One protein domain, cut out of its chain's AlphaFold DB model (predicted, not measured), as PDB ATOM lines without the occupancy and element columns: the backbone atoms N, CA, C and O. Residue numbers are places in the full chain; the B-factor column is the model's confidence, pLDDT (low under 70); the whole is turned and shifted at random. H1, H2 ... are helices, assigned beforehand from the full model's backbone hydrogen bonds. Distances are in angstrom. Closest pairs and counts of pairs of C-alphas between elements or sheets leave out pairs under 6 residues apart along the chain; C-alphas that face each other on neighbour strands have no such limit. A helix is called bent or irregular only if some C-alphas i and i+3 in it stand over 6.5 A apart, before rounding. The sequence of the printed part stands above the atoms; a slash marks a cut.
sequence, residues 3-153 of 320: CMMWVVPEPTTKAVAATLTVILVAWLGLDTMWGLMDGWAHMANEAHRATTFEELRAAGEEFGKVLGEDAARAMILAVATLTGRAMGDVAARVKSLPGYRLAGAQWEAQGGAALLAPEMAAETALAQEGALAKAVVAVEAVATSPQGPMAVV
ATOM      1  N   CYS A   3      84.694 103.572   0.584       33.94
ATOM      2  CA  CYS A   3      84.272 103.019  -0.715       33.94
ATOM      3  C   CYS A   3      84.601 101.526  -0.919       33.94
ATOM      4  O   CYS A   3      83.988 100.890  -1.767       33.94
ATOM      5  N   MET A   4      85.534 100.944  -0.149       36.62
ATOM      6  CA  MET A   4      85.783  99.492  -0.180       36.62
ATOM      7  C   MET A   4      84.700  98.709   0.578       36.62
ATOM      8  O   MET A   4      84.409  97.577   0.204       36.62
ATOM      9  N   MET A   5      84.047  99.336   1.566       33.56
ATOM     10  CA  MET A   5      82.944  98.746   2.340       33.56
ATOM     11  C   MET A   5      81.698  98.462   1.481       33.56
ATOM     12  O   MET A   5      80.908  97.594   1.813       33.56
ATOM     13  N   TRP A   6      81.535  99.166   0.353       40.81
ATOM     14  CA  TRP A   6      80.405  99.006  -0.578       40.81
ATOM     15  C   TRP A   6      80.657  98.007  -1.718       40.81
ATOM     16  O   TRP A   6      79.727  97.618  -2.421       40.81
ATOM     17  N   VAL A   7      81.911  97.593  -1.932       45.38
ATOM     18  CA  VAL A   7      82.300  96.665  -3.015       45.38
ATOM     19  C   VAL A   7      82.174  95.203  -2.575       45.38
ATOM     20  O   VAL A   7      82.032  94.302  -3.403       45.38
ATOM     21  N   VAL A   8      82.161  94.960  -1.268       44.84
ATOM     22  CA  VAL A   8      81.863  93.665  -0.663       44.84
ATOM     23  C   VAL A   8      80.535  93.854   0.061       44.84
ATOM     24  O   VAL A   8      80.521  94.637   1.003       44.84
ATOM     25  N   PRO A   9      79.422  93.201  -0.335       47.03
ATOM     26  CA  PRO A   9      78.227  93.276   0.492       47.03
ATOM     27  C   PRO A   9      78.627  92.834   1.899       47.03
ATOM     28  O   PRO A   9      79.329  91.820   2.026       47.03
ATOM     29  N   GLU A  10      78.261  93.624   2.912       55.88
ATOM     30  CA  GLU A  10      78.549  93.285   4.303       55.88
ATOM     31  C   GLU A  10      78.136  91.819   4.539       55.88
ATOM     32  O   GLU A  10      77.166  91.352   3.922       55.88
ATOM     33  N   PRO A  11      78.871  91.051   5.369       60.72
ATOM     34  CA  PRO A  11      78.593  89.625   5.582       60.72
ATOM     35  C   PRO A  11      77.107  89.354   5.880       60.72
ATOM     36  O   PRO A  11      76.532  88.362   5.438       60.72
ATOM     37  N   THR A  12      76.463  90.318   6.537       64.50
ATOM     38  CA  THR A  12      75.030  90.397   6.820       64.50
ATOM     39  C   THR A  12      74.158  90.401   5.561       64.50
ATOM     40  O   THR A  12      73.284  89.551   5.430       64.50
ATOM     41  N   THR A  13      74.389  91.290   4.589       66.19
ATOM     42  CA  THR A  13      73.579  91.371   3.358       66.19
ATOM     43  C   THR A  13      73.679  90.094   2.525       66.19
ATOM     44  O   THR A  13      72.676  89.624   1.985       66.19
ATOM     45  N   LYS A  14      74.877  89.500   2.435       64.88
ATOM     46  CA  LYS A  14      75.075  88.227   1.721       64.88
ATOM     47  C   LYS A  14      74.320  87.094   2.387       64.88
ATOM     48  O   LYS A  14      73.688  86.299   1.697       64.88
ATOM     49  N   ALA A  15      74.378  87.037   3.711       67.19
ATOM     50  CA  ALA A  15      73.689  86.012   4.464       67.19
ATOM     51  C   ALA A  15      72.174  86.155   4.362       67.19
ATOM     52  O   ALA A  15      71.494  85.171   4.104       67.19
ATOM     53  N   VAL A  16      71.650  87.380   4.435       75.31
ATOM     54  CA  VAL A  16      70.228  87.651   4.197       75.31
ATOM     55  C   VAL A  16      69.810  87.159   2.808       75.31
ATOM     56  O   VAL A  16      68.820  86.440   2.696       75.31
ATOM     57  N   ALA A  17      70.572  87.472   1.757       76.31
ATOM     58  CA  ALA A  17      70.256  87.039   0.393       76.31
ATOM     59  C   ALA A  17      70.332  85.513   0.214       76.31
ATOM     60  O   ALA A  17      69.465  84.905  -0.422       76.31
ATOM     61  N   ALA A  18      71.352  84.875   0.784       75.62
ATOM     62  CA  ALA A  18      71.534  83.435   0.680       75.62
ATOM     63  C   ALA A  18      70.454  82.677   1.473       75.62
ATOM     64  O   ALA A  18      69.851  81.737   0.954       75.62
ATOM     65  N   THR A  19      70.116  83.140   2.678       80.00
ATOM     66  CA  THR A  19      69.024  82.577   3.479       80.00
ATOM     67  C   THR A  19      67.667  82.782   2.811       80.00
ATOM     68  O   THR A  19      66.867  81.848   2.753       80.00
ATOM     69  N   LEU A  20      67.420  83.963   2.233       84.38
ATOM     70  CA  LEU A  20      66.227  84.221   1.425       84.38
ATOM     71  C   LEU A  20      66.113  83.207   0.281       84.38
ATOM     72  O   LEU A  20      65.040  82.658   0.051       84.38
ATOM     73  N   THR A  21      67.226  82.910  -0.389       82.75
ATOM     74  CA  THR A  21      67.272  81.944  -1.494       82.75
ATOM     75  C   THR A  21      66.897  80.535  -1.033       82.75
ATOM     76  O   THR A  21      66.080  79.888  -1.684       82.75
ATOM     77  N   VAL A  22      67.420  80.068   0.108       85.75
ATOM     78  CA  VAL A  22      67.053  78.756   0.680       85.75
ATOM     79  C   VAL A  22      65.557  78.686   0.987       85.75
ATOM     80  O   VAL A  22      64.903  77.710   0.620       85.75
ATOM     81  N   ILE A  23      65.001  79.725   1.617       87.50
ATOM     82  CA  ILE A  23      63.570  79.788   1.946       87.50
ATOM     83  C   ILE A  23      62.730  79.756   0.661       87.50
ATOM     84  O   ILE A  23      61.802  78.958   0.552       87.50
ATOM     85  N   LEU A  24      63.071  80.561  -0.347       88.06
ATOM     86  CA  LEU A  24      62.335  80.589  -1.614       88.06
ATOM     87  C   LEU A  24      62.393  79.250  -2.345       88.06
ATOM     88  O   LEU A  24      61.363  78.748  -2.777       88.06
ATOM     89  N   VAL A  25      63.569  78.631  -2.437       86.12
ATOM     90  CA  VAL A  25      63.734  77.323  -3.084       86.12
ATOM     91  C   VAL A  25      62.961  76.227  -2.346       86.12
ATOM     92  O   VAL A  25      62.428  75.320  -2.984       86.12
ATOM     93  N   ALA A  26      62.860  76.302  -1.020       87.00
ATOM     94  CA  ALA A  26      62.076  75.348  -0.245       87.00
ATOM     95  C   ALA A  26      60.561  75.526  -0.446       87.00
ATOM     96  O   ALA A  26      59.862  74.528  -0.599       87.00
ATOM     97  N   TRP A  27      60.050  76.762  -0.502       88.81
ATOM     98  CA  TRP A  27      58.612  77.031  -0.678       88.81
ATOM     99  C   TRP A  27      58.133  76.949  -2.134       88.81
ATOM    100  O   TRP A  27      57.023  76.488  -2.376       88.81
ATOM    101  N   LEU A  28      58.950  77.368  -3.101       85.75
ATOM    102  CA  LEU A  28      58.588  77.414  -4.525       85.75
ATOM    103  C   LEU A  28      58.992  76.160  -5.293       85.75
ATOM    104  O   LEU A  28      58.348  75.799  -6.277       85.75
ATOM    105  N   GLY A  29      60.079  75.528  -4.862       81.94
ATOM    106  CA  GLY A  29      60.742  74.466  -5.599       81.94
ATOM    107  C   GLY A  29      61.725  75.021  -6.627       81.94
ATOM    108  O   GLY A  29      61.596  76.151  -7.113       81.94
ATOM    109  N   LEU A  30      62.730  74.213  -6.965       76.19
ATOM    110  CA  LEU A  30      63.780  74.608  -7.911       76.19
ATOM    111  C   LEU A  30      63.221  74.972  -9.292       76.19
ATOM    112  O   LEU A  30      63.595  76.002  -9.844       76.19
ATOM    113  N   ASP A  31      62.305  74.172  -9.837       70.12
ATOM    114  CA  ASP A  31      61.739  74.403 -11.174       70.12
ATOM    115  C   ASP A  31      61.004  75.745 -11.281       70.12
ATOM    116  O   ASP A  31      61.162  76.465 -12.269       70.12
ATOM    117  N   THR A  32      60.230  76.095 -10.255       80.25
ATOM    118  CA  THR A  32      59.508  77.370 -10.177       80.25
ATOM    119  C   THR A  32      60.478  78.532 -10.008       80.25
ATOM    120  O   THR A  32      60.326  79.555 -10.672       80.25
ATOM    121  N   MET A  33      61.514  78.372  -9.176       79.44
ATOM    122  CA  MET A  33      62.552  79.389  -8.991       79.44
ATOM    123  C   MET A  33      63.276  79.696 -10.309       79.44
ATOM    124  O   MET A  33      63.472  80.862 -10.655       79.44
ATOM    125  N   TRP A  34      63.619  78.667 -11.086       74.81
ATOM    126  CA  TRP A  34      64.203  78.849 -12.415       74.81
ATOM    127  C   TRP A  34      63.225  79.502 -13.391       74.81
ATOM    128  O   TRP A  34      63.615  80.428 -14.093       74.81
ATOM    129  N   GLY A  35      61.957  79.082 -13.405       75.88
ATOM    130  CA  GLY A  35      60.923  79.718 -14.229       75.88
ATOM    131  C   GLY A  35      60.756  81.209 -13.918       75.88
ATOM    132  O   GLY A  35      60.648  82.025 -14.832       75.88
ATOM    133  N   LEU A  36      60.830  81.577 -12.638       80.38
ATOM    134  CA  LEU A  36      60.766  82.961 -12.187       80.38
ATOM    135  C   LEU A  36      61.989  83.775 -12.632       80.38
ATOM    136  O   LEU A  36      61.841  84.889 -13.134       80.38
ATOM    137  N   MET A  37      63.194  83.218 -12.487       74.81
ATOM    138  CA  MET A  37      64.425  83.846 -12.979       74.81
ATOM    139  C   MET A  37      64.399  84.044 -14.498       74.81
ATOM    140  O   MET A  37      64.846  85.077 -14.998       74.81
ATOM    141  N   ASP A  38      63.859  83.069 -15.225       71.75
ATOM    142  CA  ASP A  38      63.742  83.099 -16.680       71.75
ATOM    143  C   ASP A  38      62.738  84.165 -17.125       71.75
ATOM    144  O   ASP A  38      63.054  84.981 -17.993       71.75
ATOM    145  N   GLY A  39      61.566  84.211 -16.482       76.44
ATOM    146  CA  GLY A  39      60.565  85.253 -16.708       76.44
ATOM    147  C   GLY A  39      61.102  86.647 -16.395       76.44
ATOM    148  O   GLY A  39      60.881  87.577 -17.169       76.44
ATOM    149  N   TRP A  40      61.864  86.797 -15.307       82.12
ATOM    150  CA  TRP A  40      62.493  88.069 -14.951       82.12
ATOM    151  C   TRP A  40      63.524  88.495 -15.995       82.12
ATOM    152  O   TRP A  40      63.515  89.646 -16.423       82.12
ATOM    153  N   ALA A  41      64.388  87.581 -16.444       72.31
ATOM    154  CA  ALA A  41      65.394  87.884 -17.459       72.31
ATOM    155  C   ALA A  41      64.750  88.273 -18.799       72.31
ATOM    156  O   ALA A  41      65.236  89.180 -19.478       72.31
ATOM    157  N   HIS A  42      63.646  87.616 -19.170       71.19
ATOM    158  CA  HIS A  42      62.862  87.979 -20.345       71.19
ATOM    159  C   HIS A  42      62.253  89.378 -20.200       71.19
ATOM    160  O   HIS A  42      62.490  90.232 -21.050       71.19
ATOM    161  N   MET A  43      61.567  89.656 -19.089       88.69
ATOM    162  CA  MET A  43      60.980  90.970 -18.826       88.69
ATOM    163  C   MET A  43      62.027  92.079 -18.744       88.69
ATOM    164  O   MET A  43      61.811  93.140 -19.312       88.69
ATOM    165  N   ALA A  44      63.187  91.837 -18.130       77.81
ATOM    166  CA  ALA A  44      64.284  92.799 -18.091       77.81
ATOM    167  C   ALA A  44      64.810  93.127 -19.498       77.81
ATOM    168  O   ALA A  44      65.119  94.282 -19.791       77.81
ATOM    169  N   ASN A  45      64.885  92.127 -20.381       71.38
ATOM    170  CA  ASN A  45      65.273  92.318 -21.777       71.38
ATOM    171  C   ASN A  45      64.218  93.108 -22.565       71.38
ATOM    172  O   ASN A  45      64.579  94.033 -23.290       71.38
ATOM    173  N   GLU A  46      62.934  92.784 -22.413       75.62
ATOM    174  CA  GLU A  46      61.851  93.520 -23.079       75.62
ATOM    175  C   GLU A  46      61.734  94.954 -22.550       75.62
ATOM    176  O   GLU A  46      61.674  95.898 -23.331       75.62
ATOM    177  N   ALA A  47      61.838  95.151 -21.234       83.31
ATOM    178  CA  ALA A  47      61.877  96.468 -20.603       83.31
ATOM    179  C   ALA A  47      63.070  97.314 -21.074       83.31
ATOM    180  O   ALA A  47      62.953  98.529 -21.194       83.31
ATOM    181  N   HIS A  48      64.216  96.685 -21.352       78.38
ATOM    182  CA  HIS A  48      65.388  97.372 -21.895       78.38
ATOM    183  C   HIS A  48      65.190  97.828 -23.348       78.38
ATOM    184  O   HIS A  48      65.762  98.836 -23.761       78.38
ATOM    185  N   ARG A  49      64.394  97.087 -24.124       72.38
ATOM    186  CA  ARG A  49      64.082  97.392 -25.529       72.38
ATOM    187  C   ARG A  49      62.871  98.306 -25.690       72.38
ATOM    188  O   ARG A  49      62.715  98.888 -26.759       72.38
ATOM    189  N   ALA A  50      62.037  98.415 -24.659       84.81
ATOM    190  CA  ALA A  50      60.852  99.252 -24.656       84.81
ATOM    191  C   ALA A  50      61.227 100.725 -24.865       84.81
ATOM    192  O   ALA A  50      62.021 101.309 -24.124       84.81
ATOM    193  N   THR A  51      60.620 101.332 -25.877       88.25
ATOM    194  CA  THR A  51      60.731 102.768 -26.173       88.25
ATOM    195  C   THR A  51      59.503 103.540 -25.703       88.25
ATOM    196  O   THR A  51      59.535 104.769 -25.628       88.25
ATOM    197  N   THR A  52      58.437 102.824 -25.329       89.69
ATOM    198  CA  THR A  52      57.184 103.394 -24.825       89.69
ATOM    199  C   THR A  52      56.780 102.804 -23.472       89.69
ATOM    200  O   THR A  52      57.196 101.713 -23.077       89.69
ATOM    201  N   PHE A  53      55.924 103.529 -22.746       90.81
ATOM    202  CA  PHE A  53      55.360 103.042 -21.486       90.81
ATOM    203  C   PHE A  53      54.448 101.822 -21.684       90.81
ATOM    204  O   PHE A  53      54.401 100.951 -20.822       90.81
ATOM    205  N   GLU A  54      53.739 101.734 -22.812       90.94
ATOM    206  CA  GLU A  54      52.863 100.595 -23.105       90.94
ATOM    207  C   GLU A  54      53.652  99.301 -23.303       90.94
ATOM    208  O   GLU A  54      53.272  98.275 -22.743       90.94
ATOM    209  N   GLU A  55      54.785  99.358 -24.009       76.19
ATOM    210  CA  GLU A  55      55.707  98.224 -24.162       76.19
ATOM    211  C   GLU A  55      56.285  97.783 -22.810       76.19
ATOM    212  O   GLU A  55      56.321  96.591 -22.502       76.19
ATOM    213  N   LEU A  56      56.673  98.743 -21.961       87.19
ATOM    214  CA  LEU A  56      57.165  98.448 -20.614       87.19
ATOM    215  C   LEU A  56      56.079  97.807 -19.737       87.19
ATOM    216  O   LEU A  56      56.348  96.844 -19.014       87.19
ATOM    217  N   ARG A  57      54.846  98.319 -19.807       88.62
ATOM    218  CA  ARG A  57      53.695  97.765 -19.089       88.62
ATOM    219  C   ARG A  57      53.387  96.347 -19.559       88.62
ATOM    220  O   ARG A  57      53.198  95.478 -18.715       88.62
ATOM    221  N   ALA A  58      53.402  96.095 -20.866       88.88
ATOM    222  CA  ALA A  58      53.174  94.765 -21.427       88.88
ATOM    223  C   ALA A  58      54.234  93.752 -20.962       88.88
ATOM    224  O   ALA A  58      53.888  92.645 -20.549       88.88
ATOM    225  N   ALA A  59      55.514  94.144 -20.936       86.81
ATOM    226  CA  ALA A  59      56.590  93.307 -20.399       86.81
ATOM    227  C   ALA A  59      56.377  92.971 -18.909       86.81
ATOM    228  O   ALA A  59      56.603  91.838 -18.476       86.81
ATOM    229  N   GLY A  60      55.911  93.947 -18.123       87.31
ATOM    230  CA  GLY A  60      55.556  93.757 -16.716       87.31
ATOM    231  C   GLY A  60      54.342  92.845 -16.512       87.31
ATOM    232  O   GLY A  60      54.378  91.971 -15.648       87.31
ATOM    233  N   GLU A  61      53.287  93.009 -17.313       90.94
ATOM    234  CA  GLU A  61      52.086  92.162 -17.276       90.94
ATOM    235  C   GLU A  61      52.418  90.703 -17.612       90.94
ATOM    236  O   GLU A  61      51.937  89.792 -16.936       90.94
ATOM    237  N   GLU A  62      53.287  90.467 -18.598       86.38
ATOM    238  CA  GLU A  62      53.724  89.118 -18.962       86.38
ATOM    239  C   GLU A  62      54.540  88.462 -17.841       86.38
ATOM    240  O   GLU A  62      54.294  87.308 -17.486       86.38
ATOM    241  N   PHE A  63      55.439  89.209 -17.194       86.50
ATOM    242  CA  PHE A  63      56.132  88.705 -16.008       86.50
ATOM    243  C   PHE A  63      55.182  88.429 -14.841       86.50
ATOM    244  O   PHE A  63      55.357  87.438 -14.133       86.50
ATOM    245  N   GLY A  64      54.159  89.263 -14.649       84.56
ATOM    246  CA  GLY A  64      53.142  89.063 -13.615       84.56
ATOM    247  C   GLY A  64      52.432  87.711 -13.734       84.56
ATOM    248  O   GLY A  64      52.171  87.067 -12.717       84.56
ATOM    249  N   LYS A  65      52.203  87.230 -14.964       85.38
ATOM    250  CA  LYS A  65      51.651  85.885 -15.219       85.38
ATOM    251  C   LYS A  65      52.610  84.769 -14.799       85.38
ATOM    252  O   LYS A  65      52.152  83.733 -14.330       85.38
ATOM    253  N   VAL A  66      53.920  84.981 -14.955       81.56
ATOM    254  CA  VAL A  66      54.965  84.026 -14.541       81.56
ATOM    255  C   VAL A  66      55.141  84.017 -13.024       81.56
ATOM    256  O   VAL A  66      55.353  82.955 -12.442       81.56
ATOM    257  N   LEU A  67      55.041  85.183 -12.380       81.25
ATOM    258  CA  LEU A  67      55.121  85.302 -10.928       81.25
ATOM    259  C   LEU A  67      53.996  84.515 -10.253       81.25
ATOM    260  O   LEU A  67      54.249  83.712  -9.359       81.25
ATOM    261  N   GLY A  68      52.756  84.733 -10.691       83.25
ATOM    262  CA  GLY A  68      51.584  84.131 -10.064       83.25
ATOM    263  C   GLY A  68      51.388  84.546  -8.596       83.25
ATOM    264  O   GLY A  68      52.215  85.212  -7.969       83.25
ATOM    265  N   GLU A  69      50.250  84.157  -8.026       77.94
ATOM    266  CA  GLU A  69      49.877  84.542  -6.659       77.94
ATOM    267  C   GLU A  69      50.701  83.801  -5.594       77.94
ATOM    268  O   GLU A  69      51.167  84.399  -4.621       77.94
ATOM    269  N   ASP A  70      50.937  82.505  -5.793       76.62
ATOM    270  CA  ASP A  70      51.634  81.677  -4.810       76.62
ATOM    271  C   ASP A  70      53.121  82.024  -4.701       76.62
ATOM    272  O   ASP A  70      53.660  82.044  -3.588       76.62
ATOM    273  N   ALA A  71      53.782  82.398  -5.806       81.62
ATOM    274  CA  ALA A  71      55.174  82.824  -5.715       81.62
ATOM    275  C   ALA A  71      55.321  84.197  -5.058       81.62
ATOM    276  O   ALA A  71      56.219  84.396  -4.235       81.62
ATOM    277  N   ALA A  72      54.395  85.118  -5.338       81.88
ATOM    278  CA  ALA A  72      54.328  86.398  -4.643       81.88
ATOM    279  C   ALA A  72      54.140  86.211  -3.127       81.88
ATOM    280  O   ALA A  72      54.872  86.811  -2.337       81.88
ATOM    281  N   ARG A  73      53.230  85.323  -2.705       82.81
ATOM    282  CA  ARG A  73      53.021  84.986  -1.285       82.81
ATOM    283  C   ARG A  73      54.274  84.402  -0.641       82.81
ATOM    284  O   ARG A  73      54.642  84.834   0.451       82.81
ATOM    285  N   ALA A  74      54.957  83.471  -1.306       85.38
ATOM    286  CA  ALA A  74      56.197  82.894  -0.791       85.38
ATOM    287  C   ALA A  74      57.305  83.948  -0.636       85.38
ATOM    288  O   ALA A  74      58.006  83.951   0.374       85.38
ATOM    289  N   MET A  75      57.434  84.882  -1.583       83.81
ATOM    290  CA  MET A  75      58.378  85.998  -1.467       83.81
ATOM    291  C   MET A  75      58.042  86.927  -0.306       83.81
ATOM    292  O   MET A  75      58.936  87.280   0.462       83.81
ATOM    293  N   ILE A  76      56.769  87.282  -0.132       86.06
ATOM    294  CA  ILE A  76      56.323  88.102   1.001       86.06
ATOM    295  C   ILE A  76      56.631  87.391   2.321       86.06
ATOM    296  O   ILE A  76      57.196  88.001   3.227       86.06
ATOM    297  N   LEU A  77      56.326  86.092   2.420       86.38
ATOM    298  CA  LEU A  77      56.646  85.277   3.594       86.38
ATOM    299  C   LEU A  77      58.154  85.252   3.864       86.38
ATOM    300  O   LEU A  77      58.576  85.443   5.007       86.38
ATOM    301  N   ALA A  78      58.973  85.063   2.831       84.88
ATOM    302  CA  ALA A  78      60.423  84.992   2.956       84.88
ATOM    303  C   ALA A  78      61.031  86.341   3.389       84.88
ATOM    304  O   ALA A  78      61.832  86.387   4.321       84.88
ATOM    305  N   VAL A  79      60.585  87.460   2.808       84.44
ATOM    306  CA  VAL A  79      61.024  88.811   3.205       84.44
ATOM    307  C   VAL A  79      60.562  89.149   4.628       84.44
ATOM    308  O   VAL A  79      61.365  89.596   5.450       84.44
ATOM    309  N   ALA A  80      59.304  88.865   4.975       84.19
ATOM    310  CA  ALA A  80      58.769  89.087   6.325       84.19
ATOM    311  C   ALA A  80      59.478  88.231   7.392       84.19
ATOM    312  O   ALA A  80      59.560  88.605   8.567       84.19
ATOM    313  N   THR A  81      60.023  87.083   6.989       82.69
ATOM    314  CA  THR A  81      60.826  86.212   7.857       82.69
ATOM    315  C   THR A  81      62.162  86.844   8.225       82.69
ATOM    316  O   THR A  81      62.609  86.695   9.361       82.69
ATOM    317  N   LEU A  82      62.761  87.603   7.311       77.12
ATOM    318  CA  LEU A  82      64.082  88.208   7.490       77.12
ATOM    319  C   LEU A  82      64.029  89.646   8.026       77.12
ATOM    320  O   LEU A  82      65.019  90.151   8.545       77.12
ATOM    321  N   THR A  83      62.877  90.314   7.932       78.00
ATOM    322  CA  THR A  83      62.735  91.715   8.354       78.00
ATOM    323  C   THR A  83      62.798  91.859   9.878       78.00
ATOM    324  O   THR A  83      62.056  91.193  10.601       78.00
ATOM    325  N   GLY A  84      63.657  92.765  10.363       65.88
ATOM    326  CA  GLY A  84      63.725  93.169  11.773       65.88
ATOM    327  C   GLY A  84      64.350  92.145  12.725       65.88
ATOM    328  O   GLY A  84      64.069  92.200  13.919       65.88
ATOM    329  N   ARG A  85      65.153  91.195  12.222       67.44
ATOM    330  CA  ARG A  85      65.743  90.119  13.035       67.44
ATOM    331  C   ARG A  85      67.266  90.129  13.029       67.44
ATOM    332  O   ARG A  85      67.889  90.475  12.027       67.44
ATOM    333  N   ALA A  86      67.834  89.724  14.162       63.88
ATOM    334  CA  ALA A  86      69.253  89.437  14.287       63.88
ATOM    335  C   ALA A  86      69.582  88.073  13.665       63.88
ATOM    336  O   ALA A  86      68.736  87.177  13.575       63.88
ATOM    337  N   MET A  87      70.832  87.939  13.240       62.06
ATOM    338  CA  MET A  87      71.366  86.701  12.690       62.06
ATOM    339  C   MET A  87      71.448  85.644  13.810       62.06
ATOM    340  O   MET A  87      71.983  85.940  14.878       62.06
ATOM    341  N   GLY A  88      70.881  84.456  13.599       63.22
ATOM    342  CA  GLY A  88      70.722  83.377  14.588       63.22
ATOM    343  C   GLY A  88      69.265  82.997  14.893       63.22
ATOM    344  O   GLY A  88      68.984  81.834  15.181       63.22
ATOM    345  N   ASP A  89      68.315  83.926  14.734       74.81
ATOM    346  CA  ASP A  89      66.886  83.687  15.031       74.81
ATOM    347  C   ASP A  89      66.071  83.234  13.808       74.81
ATOM    348  O   ASP A  89      64.893  82.861  13.904       74.81
ATOM    349  N   VAL A  90      66.686  83.260  12.623       79.19
ATOM    350  CA  VAL A  90      65.990  83.043  11.351       79.19
ATOM    351  C   VAL A  90      65.461  81.613  11.237       79.19
ATOM    352  O   VAL A  90      64.315  81.413  10.835       79.19
ATOM    353  N   ALA A  91      66.236  80.611  11.656       82.00
ATOM    354  CA  ALA A  91      65.828  79.208  11.576       82.00
ATOM    355  C   ALA A  91      64.599  78.890  12.443       82.00
ATOM    356  O   ALA A  91      63.693  78.182  11.998       82.00
ATOM    357  N   ALA A  92      64.523  79.452  13.654       83.69
ATOM    358  CA  ALA A  92      63.354  79.308  14.519       83.69
ATOM    359  C   ALA A  92      62.104  79.912  13.862       83.69
ATOM    360  O   ALA A  92      61.026  79.311  13.884       83.69
ATOM    361  N   ARG A  93      62.253  81.063  13.192       84.06
ATOM    362  CA  ARG A  93      61.144  81.684  12.464       84.06
ATOM    363  C   ARG A  93      60.703  80.849  11.268       84.06
ATOM    364  O   ARG A  93      59.501  80.648  11.108       84.06
ATOM    365  N   VAL A  94      61.644  80.334  10.479       86.25
ATOM    366  CA  VAL A  94      61.358  79.458   9.332       86.25
ATOM    367  C   VAL A  94      60.553  78.229   9.766       86.25
ATOM    368  O   VAL A  94      59.567  77.899   9.111       86.25
ATOM    369  N   LYS A  95      60.884  77.612  10.911       87.44
ATOM    370  CA  LYS A  95      60.108  76.488  11.478       87.44
ATOM    371  C   LYS A  95      58.658  76.857  11.806       87.44
ATOM    372  O   LYS A  95      57.776  76.009  11.707       87.44
ATOM    373  N   SER A  96      58.409  78.109  12.189       87.19
ATOM    374  CA  SER A  96      57.066  78.612  12.520       87.19
ATOM    375  C   SER A  96      56.238  79.058  11.309       87.19
ATOM    376  O   SER A  96      55.082  79.445  11.477       87.19
ATOM    377  N   LEU A  97      56.815  79.065  10.101       87.44
ATOM    378  CA  LEU A  97      56.099  79.504   8.908       87.44
ATOM    379  C   LEU A  97      55.037  78.483   8.478       87.44
ATOM    380  O   LEU A  97      55.267  77.269   8.549       87.44
ATOM    381  N   PRO A  98      53.891  78.956   7.957       86.44
ATOM    382  CA  PRO A  98      52.912  78.067   7.356       86.44
ATOM    383  C   PRO A  98      53.548  77.314   6.181       86.44
ATOM    384  O   PRO A  98      54.290  77.878   5.375       86.44
ATOM    385  N   GLY A  99      53.267  76.014   6.098       87.31
ATOM    386  CA  GLY A  99      53.818  75.153   5.054       87.31
ATOM    387  C   GLY A  99      55.234  74.632   5.316       87.31
ATOM    388  O   GLY A  99      55.734  73.900   4.469       87.31
ATOM    389  N   TYR A 100      55.858  74.897   6.476       89.44
ATOM    390  CA  TYR A 100      57.221  74.425   6.787       89.44
ATOM    391  C   TYR A 100      57.427  72.921   6.534       89.44
ATOM    392  O   TYR A 100      58.430  72.524   5.950       89.44
ATOM    393  N   ARG A 101      56.461  72.070   6.909       86.94
ATOM    394  CA  ARG A 101      56.539  70.620   6.652       86.94
ATOM    395  C   ARG A 101      56.553  70.275   5.159       86.94
ATOM    396  O   ARG A 101      57.303  69.394   4.756       86.94
ATOM    397  N   LEU A 102      55.732  70.956   4.361       87.50
ATOM    398  CA  LEU A 102      55.664  70.755   2.911       87.50
ATOM    399  C   LEU A 102      56.932  71.278   2.236       87.50
ATOM    400  O   LEU A 102      57.528  70.569   1.434       87.50
ATOM    401  N   ALA A 103      57.390  72.468   2.632       88.19
ATOM    402  CA  ALA A 103      58.639  73.051   2.159       88.19
ATOM    403  C   ALA A 103      59.852  72.179   2.523       88.19
ATOM    404  O   ALA A 103      60.757  72.010   1.713       88.19
ATOM    405  N   GLY A 104      59.854  71.574   3.715       86.19
ATOM    406  CA  GLY A 104      60.868  70.610   4.141       86.19
ATOM    407  C   GLY A 104      60.863  69.335   3.296       86.19
ATOM    408  O   GLY A 104      61.912  68.928   2.807       86.19
ATOM    409  N   ALA A 105      59.688  68.748   3.052       85.44
ATOM    410  CA  ALA A 105      59.560  67.573   2.187       85.44
ATOM    411  C   ALA A 105      59.976  67.873   0.736       85.44
ATOM    412  O   ALA A 105      60.669  67.075   0.110       85.44
ATOM    413  N   GLN A 106      59.606  69.045   0.213       85.31
ATOM    414  CA  GLN A 106      60.014  69.510  -1.112       85.31
ATOM    415  C   GLN A 106      61.525  69.738  -1.191       85.31
ATOM    416  O   GLN A 106      62.165  69.304  -2.148       85.31
ATOM    417  N   TRP A 107      62.110  70.364  -0.165       82.94
ATOM    418  CA  TRP A 107      63.551  70.565  -0.034       82.94
ATOM    419  C   TRP A 107      64.323  69.242  -0.058       82.94
ATOM    420  O   TRP A 107      65.345  69.136  -0.734       82.94
ATOM    421  N   GLU A 108      63.830  68.219   0.634       80.56
ATOM    422  CA  GLU A 108      64.435  66.886   0.627       80.56
ATOM    423  C   GLU A 108      64.258  66.182  -0.725       80.56
ATOM    424  O   GLU A 108      65.235  65.683  -1.285       80.56
ATOM    425  N   ALA A 109      63.049  66.208  -1.293       79.38
ATOM    426  CA  ALA A 109      62.735  65.562  -2.567       79.38
ATOM    427  C   ALA A 109      63.564  66.109  -3.742       79.38
ATOM    428  O   ALA A 109      63.927  65.360  -4.646       79.38
ATOM    429  N   GLN A 110      63.905  67.400  -3.713       75.25
ATOM    430  CA  GLN A 110      64.732  68.045  -4.737       75.25
ATOM    431  C   GLN A 110      66.245  67.954  -4.460       75.25
ATOM    432  O   GLN A 110      67.035  68.608  -5.139       75.25
ATOM    433  N   GLY A 111      66.663  67.166  -3.462       72.25
ATOM    434  CA  GLY A 111      68.072  66.970  -3.122       72.25
ATOM    435  C   GLY A 111      68.727  68.191  -2.473       72.25
ATOM    436  O   GLY A 111      69.931  68.387  -2.619       72.25
ATOM    437  N   GLY A 112      67.968  69.018  -1.749       66.44
ATOM    438  CA  GLY A 112      68.431  70.295  -1.198       66.44
ATOM    439  C   GLY A 112      69.658  70.198  -0.284       66.44
ATOM    440  O   GLY A 112      70.457  71.128  -0.226       66.44
ATOM    441  N   ALA A 113      69.891  69.052   0.363       64.38
ATOM    442  CA  ALA A 113      71.119  68.807   1.123       64.38
ATOM    443  C   ALA A 113      72.389  68.815   0.247       64.38
ATOM    444  O   ALA A 113      73.440  69.233   0.717       64.38
ATOM    445  N   ALA A 114      72.295  68.417  -1.027       60.66
ATOM    446  CA  ALA A 114      73.410  68.457  -1.975       60.66
ATOM    447  C   ALA A 114      73.712  69.877  -2.494       60.66
ATOM    448  O   ALA A 114      74.769  70.091  -3.084       60.66
ATOM    449  N   LEU A 115      72.802  70.839  -2.277       56.31
ATOM    450  CA  LEU A 115      73.024  72.261  -2.572       56.31
ATOM    451  C   LEU A 115      73.924  72.935  -1.526       56.31
ATOM    452  O   LEU A 115      74.444  74.020  -1.771       56.31
ATOM    453  N   LEU A 116      74.110  72.305  -0.364       57.19
ATOM    454  CA  LEU A 116      75.020  72.761   0.677       57.19
ATOM    455  C   LEU A 116      76.338  72.008   0.503       57.19
ATOM    456  O   LEU A 116      76.356  70.777   0.542       57.19
ATOM    457  N   ALA A 117      77.446  72.719   0.293       52.47
ATOM    458  CA  ALA A 117      78.741  72.052   0.214       52.47
ATOM    459  C   ALA A 117      79.052  71.374   1.572       52.47
ATOM    460  O   ALA A 117      78.690  71.926   2.612       52.47
ATOM    461  N   PRO A 118      79.712  70.200   1.613       49.00
ATOM    462  CA  PRO A 118      80.017  69.498   2.871       49.00
ATOM    463  C   PRO A 118      80.780  70.365   3.886       49.00
ATOM    464  O   PRO A 118      80.596  70.248   5.092       49.00
ATOM    465  N   GLU A 119      81.589  71.288   3.376       49.03
ATOM    466  CA  GLU A 119      82.338  72.316   4.109       49.03
ATOM    467  C   GLU A 119      81.466  73.423   4.739       49.03
ATOM    468  O   GLU A 119      81.959  74.208   5.543       49.03
ATOM    469  N   MET A 120      80.165  73.469   4.426       48.78
ATOM    470  CA  MET A 120      79.172  74.380   5.015       48.78
ATOM    471  C   MET A 120      78.496  73.819   6.273       48.78
ATOM    472  O   MET A 120      77.691  74.515   6.896       48.78
ATOM    473  N   ALA A 121      78.777  72.568   6.652       54.22
ATOM    474  CA  ALA A 121      78.205  71.940   7.840       54.22
ATOM    475  C   ALA A 121      78.846  72.505   9.120       54.22
ATOM    476  O   ALA A 121      79.709  71.885   9.735       54.22
ATOM    477  N   ALA A 122      78.420  73.704   9.519       56.62
ATOM    478  CA  ALA A 122      78.763  74.266  10.818       56.62
ATOM    479  C   ALA A 122      78.201  73.380  11.945       56.62
ATOM    480  O   ALA A 122      77.090  72.854  11.843       56.62
ATOM    481  N   GLU A 123      78.933  73.257  13.050       58.59
ATOM    482  CA  GLU A 123      78.510  72.497  14.236       58.59
ATOM    483  C   GLU A 123      77.139  72.973  14.766       58.59
ATOM    484  O   GLU A 123      76.289  72.174  15.158       58.59
ATOM    485  N   THR A 124      76.854  74.273  14.636       55.25
ATOM    486  CA  THR A 124      75.558  74.898  14.955       55.25
ATOM    487  C   THR A 124      74.410  74.445  14.049       55.25
ATOM    488  O   THR A 124      73.259  74.402  14.488       55.25
ATOM    489  N   ALA A 125      74.692  74.070  12.800       60.50
ATOM    490  CA  ALA A 125      73.700  73.510  11.889       60.50
ATOM    491  C   ALA A 125      73.374  72.052  12.248       60.50
ATOM    492  O   ALA A 125      72.229  71.633  12.097       60.50
ATOM    493  N   LEU A 126      74.334  71.283  12.775       63.34
ATOM    494  CA  LEU A 126      74.105  69.896  13.204       63.34
ATOM    495  C   LEU A 126      73.130  69.799  14.387       63.34
ATOM    496  O   LEU A 126      72.385  68.821  14.469       63.34
ATOM    497  N   ALA A 127      73.074  70.836  15.229       66.50
ATOM    498  CA  ALA A 127      72.146  70.950  16.354       66.50
ATOM    499  C   ALA A 127      70.682  71.230  15.949       66.50
ATOM    500  O   ALA A 127      69.787  71.168  16.791       66.50
ATOM    501  N   GLN A 128      70.403  71.555  14.681       76.12
ATOM    502  CA  GLN A 128      69.038  71.819  14.221       76.12
ATOM    503  C   GLN A 128      68.311  70.541  13.806       76.12
ATOM    504  O   GLN A 128      68.816  69.753  13.019       76.12
ATOM    505  N   GLU A 129      67.064  70.369  14.236       72.31
ATOM    506  CA  GLU A 129      66.185  69.327  13.694       72.31
ATOM    507  C   GLU A 129      65.500  69.776  12.390       72.31
ATOM    508  O   GLU A 129      64.960  70.886  12.308       72.31
ATOM    509  N   GLY A 130      65.496  68.889  11.384       75.50
ATOM    510  CA  GLY A 130      64.914  69.102  10.050       75.50
ATOM    511  C   GLY A 130      65.902  69.664   9.018       75.50
ATOM    512  O   GLY A 130      66.562  70.673   9.262       75.50
ATOM    513  N   ALA A 131      65.989  69.033   7.839       79.75
ATOM    514  CA  ALA A 131      66.988  69.349   6.809       79.75
ATOM    515  C   ALA A 131      66.958  70.816   6.337       79.75
ATOM    516  O   ALA A 131      68.005  71.414   6.095       79.75
ATOM    517  N   LEU A 132      65.768  71.415   6.264       81.12
ATOM    518  CA  LEU A 132      65.589  72.811   5.869       81.12
ATOM    519  C   LEU A 132      66.100  73.801   6.929       81.12
ATOM    520  O   LEU A 132      66.760  74.782   6.594       81.12
ATOM    521  N   ALA A 133      65.854  73.540   8.214       83.44
ATOM    522  CA  ALA A 133      66.383  74.380   9.288       83.44
ATOM    523  C   ALA A 133      67.912  74.283   9.390       83.44
ATOM    524  O   ALA A 133      68.573  75.306   9.575       83.44
ATOM    525  N   LYS A 134      68.473  73.080   9.197       78.56
ATOM    526  CA  LYS A 134      69.927  72.885   9.068       78.56
ATOM    527  C   LYS A 134      70.498  73.732   7.926       78.56
ATOM    528  O   LYS A 134      71.512  74.395   8.115       78.56
ATOM    529  N   ALA A 135      69.823  73.750   6.774       79.31
ATOM    530  CA  ALA A 135      70.240  74.517   5.602       79.31
ATOM    531  C   ALA A 135      70.278  76.029   5.848       79.31
ATOM    532  O   ALA A 135      71.252  76.685   5.492       79.31
ATOM    533  N   VAL A 136      69.241  76.568   6.494       81.19
ATOM    534  CA  VAL A 136      69.156  77.993   6.848       81.19
ATOM    535  C   VAL A 136      70.325  78.407   7.747       81.19
ATOM    536  O   VAL A 136      71.015  79.371   7.430       81.19
ATOM    537  N   VAL A 137      70.607  77.640   8.807       76.94
ATOM    538  CA  VAL A 137      71.720  77.932   9.732       76.94
ATOM    539  C   VAL A 137      73.085  77.766   9.060       76.94
ATOM    540  O   VAL A 137      73.972  78.592   9.262       76.94
ATOM    541  N   ALA A 138      73.259  76.729   8.238       74.62
ATOM    542  CA  ALA A 138      74.506  76.486   7.513       74.62
ATOM    543  C   ALA A 138      74.854  77.648   6.570       74.62
ATOM    544  O   ALA A 138      75.981  78.141   6.560       74.62
ATOM    545  N   VAL A 139      73.876  78.127   5.799       71.25
ATOM    546  CA  VAL A 139      74.068  79.238   4.857       71.25
ATOM    547  C   VAL A 139      74.359  80.551   5.579       71.25
ATOM    548  O   VAL A 139      75.240  81.302   5.157       71.25
ATOM    549  N   GLU A 140      73.674  80.805   6.689       69.81
ATOM    550  CA  GLU A 140      73.891  81.981   7.526       69.81
ATOM    551  C   GLU A 140      75.309  82.009   8.123       69.81
ATOM    552  O   GLU A 140      76.015  83.018   8.014       69.81
ATOM    553  N   ALA A 141      75.770  80.879   8.671       67.94
ATOM    554  CA  ALA A 141      77.113  80.726   9.232       67.94
ATOM    555  C   ALA A 141      78.214  80.902   8.172       67.94
ATOM    556  O   ALA A 141      79.233  81.550   8.407       67.94
ATOM    557  N   VAL A 142      78.007  80.371   6.968       64.56
ATOM    558  CA  VAL A 142      78.996  80.471   5.888       64.56
ATOM    559  C   VAL A 142      79.050  81.867   5.284       64.56
ATOM    560  O   VAL A 142      80.138  82.387   5.032       64.56
ATOM    561  N   ALA A 143      77.903  82.506   5.074       63.72
ATOM    562  CA  ALA A 143      77.847  83.849   4.509       63.72
ATOM    563  C   ALA A 143      78.402  84.925   5.462       63.72
ATOM    564  O   ALA A 143      78.874  85.966   4.999       63.72
ATOM    565  N   THR A 144      78.404  84.643   6.768       62.91
ATOM    566  CA  THR A 144      79.051  85.460   7.807       62.91
ATOM    567  C   THR A 144      80.518  85.107   8.055       62.91
ATOM    568  O   THR A 144      81.225  85.872   8.712       62.91
ATOM    569  N   SER A 145      81.009  83.995   7.498       57.84
ATOM    570  CA  SER A 145      82.406  83.581   7.634       57.84
ATOM    571  C   SER A 145      83.360  84.434   6.773       57.84
ATOM    572  O   SER A 145      82.976  84.918   5.700       57.84
ATOM    573  N   PRO A 146      84.648  84.549   7.153       46.50
ATOM    574  CA  PRO A 146      85.680  85.210   6.341       46.50
ATOM    575  C   PRO A 146      85.864  84.611   4.932       46.50
ATOM    576  O   PRO A 146      86.423  85.258   4.048       46.50
ATOM    577  N   GLN A 147      85.382  83.384   4.710       46.09
ATOM    578  CA  GLN A 147      85.433  82.648   3.440       46.09
ATOM    579  C   GLN A 147      84.171  82.861   2.573       46.09
ATOM    580  O   GLN A 147      84.109  82.391   1.433       46.09
ATOM    581  N   GLY A 148      83.181  83.621   3.059       41.84
ATOM    582  CA  GLY A 148      81.902  83.893   2.394       41.84
ATOM    583  C   GLY A 148      81.961  84.423   0.946       41.84
ATOM    584  O   GLY A 148      81.074  84.072   0.164       41.84
ATOM    585  N   PRO A 149      82.978  85.205   0.508       39.72
ATOM    586  CA  PRO A 149      83.118  85.594  -0.900       39.72
ATOM    587  C   PRO A 149      83.311  84.410  -1.857       39.72
ATOM    588  O   PRO A 149      82.956  84.530  -3.027       39.72
ATOM    589  N   MET A 150      83.833  83.279  -1.372       33.69
ATOM    590  CA  MET A 150      84.053  82.081  -2.184       33.69
ATOM    591  C   MET A 150      82.900  81.079  -2.113       33.69
ATOM    592  O   MET A 150      82.657  80.371  -3.084       33.69
ATOM    593  N   ALA A 151      82.148  81.040  -1.015       37.47
ATOM    594  CA  ALA A 151      81.117  80.024  -0.807       37.47
ATOM    595  C   ALA A 151      79.848  80.226  -1.656       37.47
ATOM    596  O   ALA A 151      79.258  79.254  -2.120       37.47
ATOM    597  N   VAL A 152      79.461  81.474  -1.951       36.12
ATOM    598  CA  VAL A 152      78.321  81.753  -2.856       36.12
ATOM    599  C   VAL A 152      78.652  81.371  -4.308       36.12
ATOM    600  O   VAL A 152      77.762  81.018  -5.076       36.12
ATOM    601  N   VAL A 153      79.941  81.351  -4.669       34.81
ATOM    602  CA  VAL A 153      80.442  80.856  -5.965       34.81
ATOM    603  C   VAL A 153      80.527  79.315  -5.992       34.81
ATOM    604  O   VAL A 153      80.505  78.715  -7.063       34.81
TER     605      VAL A 153
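This is residues 3 to 153 of the 320 residues of an uncharacterized protein of Melittangium boletus DSM 14713 (UniProt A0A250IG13). A long helical hairpin, made of H2 and the arm H3a, reaches away from a small helical body. In the body H1 and H8 lie side by side, running opposite ways, with H3b along H1, H4 alongside H8, and H5 across one end of the H1 and H8 pair; H7 packs on H8. The printed part has 151 residues with nine named helices, H1 to H9 in order, and no named strand; its class is all helix. It is compact by its radius of gyration of the C-alphas, 17.1 A, and spans 54 by 43 by 29 A.

Residues 3 to 10 come before H1, residues 11 to 28, 25.5 A long, which begins at C-alpha 11 (78.593, 89.625, 5.582). H2, residues 30 to 49, is 28.8 A long. H3, residues 53 to 82, was assigned as one helix by its hydrogen bonds but is bent, with C-alphas 66 and 69 9.4 A apart. Its arms are H3a, residues 53 to 66, 20.2 A, beginning at C-alpha 53 (55.360, 103.042, -21.486), and H3b, residues 69 to 82, 20.4 A. H4 is residues 90 to 95, H5 residues 100 to 109, H6 residues 112 to 115, H7 residues 123 to 126, and H8 residues 131 to 144, 20.2 A. H9, residues 148 to 153, ends at C-alpha 153 (80.442, 80.856, -5.965).

H1 touches H8, the hub, at a shallow tilt of 21 degrees, opposite ways; their closest C-alphas, Ala 15 and Ala 143, are 4.7 A apart. H1 touches H3b, closest C-alphas Leu 20 and Ala 78 at 6.1 A. With residues 25 to 28 alone H1 touches H5, about perpendicular at 85 degrees, C-alphas of Ala 26 and Ala 103 being closest at 4.8 A. H8 touches H4 with residues 133 to 137 alone, closest C-alphas Ala 91 and Ala 133 at 5.4 A, and H7 with residues 133 to 138 alone, Ala 125 and Lys 134 at 4.8 A. H6 is close to H8 but not clearly touching, C-alphas of Ala 113 and Ala 131 being closest at 7.0 A. H8 and H9 touch only at the corner, closest C-alphas Val 142 and Gly 148 at 5.7 A. H2 and H3a form a hairpin at 6 degrees, closest C-alphas Ala 47 and Leu 56 at 5.1 A; the arms H3a and H3b stand about perpendicular, at 86 degrees. Every O i to N i+4 pair is within hydrogen-bond range in H1, H2, H3a, H3b, H4, H5 and H8, but 0 of 2 in H9, where 2 of 3 O i to N i+3 pairs are; H6 and H7 are too short for an O i to N i+4 pair.

The C-alphas farthest apart, of Thr 52 and Ala 127, are 54.5 A apart. The printed part has no cut, and no link is long. The mean pLDDT of the printed part is 73.1, and residues 3 to 15, 84 to 88, 112 to 127 and 140 to 153 are under 70.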